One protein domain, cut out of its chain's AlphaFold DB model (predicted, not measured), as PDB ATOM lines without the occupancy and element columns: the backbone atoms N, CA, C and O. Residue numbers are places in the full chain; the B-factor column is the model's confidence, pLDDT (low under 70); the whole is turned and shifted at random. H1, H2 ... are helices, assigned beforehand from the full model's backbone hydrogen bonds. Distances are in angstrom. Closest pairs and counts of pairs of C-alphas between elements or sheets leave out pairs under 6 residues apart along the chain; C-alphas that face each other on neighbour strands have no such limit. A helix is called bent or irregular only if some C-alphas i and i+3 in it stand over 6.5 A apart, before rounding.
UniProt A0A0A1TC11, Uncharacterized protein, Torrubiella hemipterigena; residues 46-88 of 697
ATOM      1  N   GLY A  46     119.376-206.427 237.967       59.03
ATOM      2  CA  GLY A  46     118.168-207.243 237.805       59.03
ATOM      3  C   GLY A  46     118.311-208.753 238.075       59.03
ATOM      4  O   GLY A  46     119.217-209.229 238.757       59.03
ATOM      5  N   ALA A  47     117.365-209.523 237.525       37.47
ATOM      6  CA  ALA A  47     117.033-210.894 237.937       37.47
ATOM      7  C   ALA A  47     118.148-211.965 237.835       37.47
ATOM      8  O   ALA A  47     118.017-213.020 238.460       37.47
ATOM      9  N   ASP A  48     119.258-211.708 237.137       48.16
ATOM     10  CA  ASP A  48     120.417-212.621 237.064       48.16
ATOM     11  C   ASP A  48     121.123-212.832 238.426       48.16
ATOM     12  O   ASP A  48     121.889-213.782 238.620       48.16
ATOM     13  N   TYR A  49     120.809-211.990 239.418       52.06
ATOM     14  CA  TYR A  49     121.368-211.987 240.774       52.06
ATOM     15  C   TYR A  49     121.317-213.338 241.524       52.06
ATOM     16  O   TYR A  49     122.173-213.622 242.372       52.06
ATOM     17  N   ALA A  50     120.341-214.205 241.223       51.06
ATOM     18  CA  ALA A  50     120.158-215.479 241.925       51.06
ATOM     19  C   ALA A  50     121.288-216.501 241.676       51.06
ATOM     20  O   ALA A  50     121.573-217.316 242.563       51.06
ATOM     21  N   LEU A  51     121.948-216.457 240.510       44.16
ATOM     22  CA  LEU A  51     123.109-217.307 240.212       44.16
ATOM     23  C   LEU A  51     124.340-216.806 240.980       44.16
ATOM     24  O   LEU A  51     124.900-217.525 241.812       44.16
ATOM     25  N   THR A  52     124.677-215.526 240.799       66.38
ATOM     26  CA  THR A  52     125.868-214.877 241.368       66.38
ATOM     27  C   THR A  52     125.926-214.985 242.893       66.38
ATOM     28  O   THR A  52     126.990-215.224 243.465       66.38
ATOM     29  N   LYS A  53     124.776-214.904 243.581       71.44
ATOM     30  CA  LYS A  53     124.696-215.071 245.043       71.44
ATOM     31  C   LYS A  53     125.094-216.475 245.516       71.44
ATOM     32  O   LYS A  53     125.676-216.625 246.594       71.44
ATOM     33  N   ARG A  54     124.784-217.510 244.731       71.94
ATOM     34  CA  ARG A  54     125.109-218.908 245.052       71.94
ATOM     35  C   ARG A  54     126.591-219.198 244.829       71.94
ATOM     36  O   ARG A  54     127.196-219.900 245.641       71.94
ATOM     37  N   ASP A  55     127.168-218.605 243.790       76.88
ATOM     38  CA  ASP A  55     128.571-218.794 243.430       76.88
ATOM     39  C   ASP A  55     129.522-217.957 244.298       76.88
ATOM     40  O   ASP A  55     130.564-218.466 244.716       76.88
ATOM     41  N   LEU A  56     129.123-216.749 244.719       81.06
ATOM     42  CA  LEU A  56     129.852-215.983 245.739       81.06
ATOM     43  C   LEU A  56     129.902-216.743 247.074       81.06
ATOM     44  O   LEU A  56     130.967-216.863 247.681       81.06
ATOM     45  N   ARG A  57     128.777-217.333 247.511       83.44
ATOM     46  CA  ARG A  57     128.743-218.151 248.736       83.44
ATOM     47  C   ARG A  57     129.641-219.388 248.618       83.44
ATOM     48  O   ARG A  57     130.422-219.634 249.531       83.44
ATOM     49  N   ARG A  58     129.580-220.119 247.496       79.75
ATOM     50  CA  ARG A  58     130.464-221.270 247.219       79.75
ATOM     51  C   ARG A  58     131.946-220.898 247.171       79.75
ATOM     52  O   ARG A  58     132.772-221.710 247.567       79.75
ATOM     53  N   SER A  59     132.279-219.700 246.696       80.06
ATOM     54  CA  SER A  59     133.665-219.228 246.599       80.06
ATOM     55  C   SER A  59     134.233-218.806 247.960       80.06
ATOM     56  O   SER A  59     135.410-219.029 248.235       80.06
ATOM     57  N   LEU A  60     133.396-218.246 248.842       85.38
ATOM     58  CA  LEU A  60     133.792-217.829 250.194       85.38
ATOM     59  C   LEU A  60     133.825-218.987 251.207       85.38
ATOM     60  O   LEU A  60     134.652-218.977 252.116       85.38
ATOM     61  N   GLU A  61     132.972-220.001 251.052       85.56
ATOM     62  CA  GLU A  61     132.872-221.159 251.956       85.56
ATOM     63  C   GLU A  61     134.209-221.894 252.231       85.56
ATOM     64  O   GLU A  61     134.530-222.082 253.410       85.56
ATOM     65  N   PRO A  62     135.053-222.250 251.234       80.50
ATOM     66  CA  PRO A  62     136.351-222.885 251.496       80.50
ATOM     67  C   PRO A  62     137.376-221.925 252.120       80.50
ATOM     68  O   PRO A  62     138.215-222.357 252.910       80.50
ATOM     69  N   ILE A  63     137.300-220.626 251.812       81.69
ATOM     70  CA  ILE A  63     138.189-219.604 252.382       81.69
ATOM     71  C   ILE A  63     137.891-219.460 253.879       81.69
ATOM     72  O   ILE A  63     138.792-219.597 254.713       81.69
ATOM     73  N   CYS A  64     136.615-219.278 254.225       87.62
ATOM     74  CA  CYS A  64     136.156-219.073 255.594       87.62
ATOM     75  C   CYS A  64     136.240-220.330 256.470       87.62
ATOM     76  O   CYS A  64     136.551-220.216 257.654       87.62
ATOM     77  N   SER A  65     136.075-221.527 255.899       85.31
ATOM     78  CA  SER A  65     136.260-222.795 256.630       85.31
ATOM     79  C   SER A  65     137.718-223.063 257.043       85.31
ATOM     80  O   SER A  65     137.970-223.958 257.846       85.31
ATOM     81  N   SER A  66     138.683-222.304 256.507       86.56
ATOM     82  CA  SER A  66     140.119-222.431 256.807       86.56
ATOM     83  C   SER A  66     140.657-221.396 257.808       86.56
ATOM     84  O   SER A  66     141.868-221.345 258.060       86.56
ATOM     85  N   ALA A  67     139.790-220.530 258.345       85.62
ATOM     86  CA  ALA A  67     140.167-219.505 259.313       85.62
ATOM     87  C   ALA A  67     140.203-220.074 260.742       85.62
ATOM     88  O   ALA A  67     139.289-220.776 261.168       85.62
ATOM     89  N   ALA A  68     141.252-219.748 261.505       89.38
ATOM     90  CA  ALA A  68     141.299-220.072 262.931       89.38
ATOM     91  C   ALA A  68     140.230-219.249 263.680       89.38
ATOM     92  O   ALA A  68     140.080-218.066 263.356       89.38
ATOM     93  N   PRO A  69     139.514-219.822 264.667       87.19
ATOM     94  CA  PRO A  69     138.283-219.241 265.217       87.19
ATOM     95  C   PRO A  69     138.439-217.828 265.802       87.19
ATOM     96  O   PRO A  69     137.510-217.034 265.699       87.19
ATOM     97  N   ASP A  70     139.617-217.487 266.334       88.25
ATOM     98  CA  ASP A  70     139.898-216.175 266.941       88.25
ATOM     99  C   ASP A  70     140.624-215.186 266.003       88.25
ATOM    100  O   ASP A  70     140.909-214.047 266.382       88.25
ATOM    101  N   SER A  71     140.933-215.602 264.769       92.25
ATOM    102  CA  SER A  71     141.650-214.767 263.794       92.25
ATOM    103  C   SER A  71     140.771-213.660 263.209       92.25
ATOM    104  O   SER A  71     139.562-213.825 263.038       92.25
ATOM    105  N   ASP A  72     141.378-212.547 262.799       83.12
ATOM    106  CA  ASP A  72     140.645-211.458 262.136       83.12
ATOM    107  C   ASP A  72     140.031-211.893 260.794       83.12
ATOM    108  O   ASP A  72     138.980-211.392 260.401       83.12
ATOM    109  N   ALA A  73     140.589-212.929 260.155       81.38
ATOM    110  CA  ALA A  73     139.974-213.598 259.011       81.38
ATOM    111  C   ALA A  73     138.636-214.285 259.360       81.38
ATOM    112  O   ALA A  73     137.699-214.236 258.564       81.38
ATOM    113  N   ALA A  74     138.504-214.884 260.551       88.19
ATOM    114  CA  ALA A  74     137.233-215.452 261.011       88.19
ATOM    115  C   ALA A  74     136.206-214.352 261.329       88.19
ATOM    116  O   ALA A  74     135.037-214.481 260.953       88.19
ATOM    117  N   LYS A  75     136.641-213.233 261.923       87.62
ATOM    118  CA  LYS A  75     135.791-212.048 262.164       87.62
ATOM    119  C   LYS A  75     135.291-211.438 260.847       87.62
ATOM    120  O   LYS A  75     134.099-211.168 260.713       87.62
ATOM    121  N   PHE A  76     136.170-211.304 259.852       89.69
ATOM    122  CA  PHE A  76     135.835-210.851 258.497       89.69
ATOM    123  C   PHE A  76     134.817-211.779 257.812       89.69
ATOM    124  O   PHE A  76     133.794-211.319 257.303       89.69
ATOM    125  N   CYS A  77     135.034-213.095 257.876       90.88
ATOM    126  CA  CYS A  77     134.099-214.094 257.355       90.88
ATOM    127  C   CYS A  77     132.728-214.078 258.054       90.88
ATOM    128  O   CYS A  77     131.699-214.225 257.388       90.88
ATOM    129  N   ALA A  78     132.685-213.852 259.370       84.75
ATOM    130  CA  ALA A  78     131.434-213.652 260.101       84.75
ATOM    131  C   ALA A  78     130.715-212.365 259.650       84.75
ATOM    132  O   ALA A  78     129.506-212.389 259.418       84.75
ATOM    133  N   GLY A  79     131.458-211.270 259.442       91.56
ATOM    134  CA  GLY A  79     130.944-210.014 258.886       91.56
ATOM    135  C   GLY A  79     130.303-210.194 257.505       91.56
ATOM    136  O   GLY A  79     129.125-209.882 257.331       91.56
ATOM    137  N   LEU A  80     131.032-210.783 256.551       87.25
ATOM    138  CA  LEU A  80     130.518-211.100 255.210       87.25
ATOM    139  C   LEU A  80     129.271-211.994 255.256       87.25
ATOM    140  O   LEU A  80     128.292-211.733 254.554       87.25
ATOM    141  N   THR A  81     129.269-213.020 256.111       83.62
ATOM    142  CA  THR A  81     128.121-213.930 256.262       83.62
ATOM    143  C   THR A  81     126.884-213.197 256.788       83.62
ATOM    144  O   THR A  81     125.775-213.431 256.297       83.62
ATOM    145  N   ASN A  82     127.061-212.264 257.729       78.56
ATOM    146  CA  ASN A  82     125.979-211.424 258.245       78.56
ATOM    147  C   ASN A  82     125.453-210.437 257.191       78.56
ATOM    148  O   ASN A  82     124.240-210.285 257.076       78.56
ATOM    149  N   ILE A  83     126.320-209.833 256.368       82.44
ATOM    150  CA  ILE A  83     125.910-208.937 255.270       82.44
ATOM    151  C   ILE A  83     125.071-209.704 254.233       82.44
ATOM    152  O   ILE A  83     123.936-209.322 253.949       82.44
ATOM    153  N   VAL A  84     125.567-210.847 253.742       83.19
ATOM    154  CA  VAL A  84     124.848-211.701 252.770       83.19
ATOM    155  C   VAL A  84     123.500-212.196 253.322       83.19
ATOM    156  O   VAL A  84     122.542-212.364 252.557       83.19
ATOM    157  N   SER A  85     123.410-212.394 254.642       74.19
ATOM    158  CA  SER A  85     122.177-212.783 255.340       74.19
ATOM    159  C   SER A  85     121.209-211.613 255.548       74.19
ATOM    160  O   SER A  85     120.008-211.796 255.366       74.19
ATOM    161  N   SER A  86     121.705-210.409 255.846       65.75
ATOM    162  CA  SER A  86     120.891-209.191 255.982       65.75
ATOM    163  C   SER A  86     120.157-208.855 254.678       65.75
ATOM    164  O   SER A  86     118.946-208.631 254.676       65.75
ATOM    165  N   VAL A  87     120.851-208.975 253.538       69.31
ATOM    166  CA  VAL A  87     120.264-208.783 252.198       69.31
ATOM    167  C   VAL A  87     119.158-209.811 251.885       69.31
ATOM    168  O   VAL A  87     118.242-209.510 251.126       69.31
ATOM    169  N   ASN A  88     119.165-211.012 252.488       59.88
ATOM    170  CA  ASN A  88     118.019-211.935 252.371       59.88
ATOM    171  C   ASN A  88     116.782-211.454 253.150       59.88
ATOM    172  O   ASN A  88     115.665-211.762 252.745       59.88
TER     173      ASN A  88
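This is residues 46 to 88 of the 697 residues of an uncharacterized protein of Torrubiella hemipterigena (UniProt A0A0A1TC11). The model shows a loose, open helical hairpin: the longest helix, H2, runs back beside H1 the opposite way, and the loop of residues 65 to 71 joins them at one end. The two helices meet only near that loop, and residues 46 to 52, the far end of the H1 arm, stick out free. The printed part has 43 residues with two named helices, H1 then H2 along the chain, and no named strand; its class is all helix. It is loose, with a radius of gyration of the C-alphas of 11.7 A, and flat, with spans of 37 by 19 by 10 A.

H2, residues 72 to 88, and H1, residues 49 to 64, form a helical hairpin, two helices in succession that run opposite ways. They stand at a shallow tilt of 20 degrees, with their centres 12.2 A apart. They only just touch, with 3 pairs of C-alphas within 8 A. H1 touches with residue 64 alone, and H2 with residues 73 to 77 alone. The closest C-alphas of the two helices are those of Cys 64 and Cys 77, 5.7 A apart. O i to N i+4 pairs are within hydrogen-bond range in 12 of 13 cases in H2 and 9 of 12 in H1.

H2 measures 24.6 A from C-alpha 72 at (140.645, -211.458, 262.136) to C-alpha 88 at (118.019, -211.935, 252.371). H1 measures 22.1 A, beginning at C-alpha 49 at (121.368, -211.987, 240.774). H1 is only just irregular: C-alphas 59 and 62 are 6.7 A apart, and its line is a rough one.

The two C-alphas farthest apart are those of Gly 46 and Asp 70, at 37.4 A. The printed part has no cut, and the link of 7 residues from H1 to H2 is short. The mean pLDDT of the printed part is 77.2, and residues 46 to 52 and 86 to 88 are under 70.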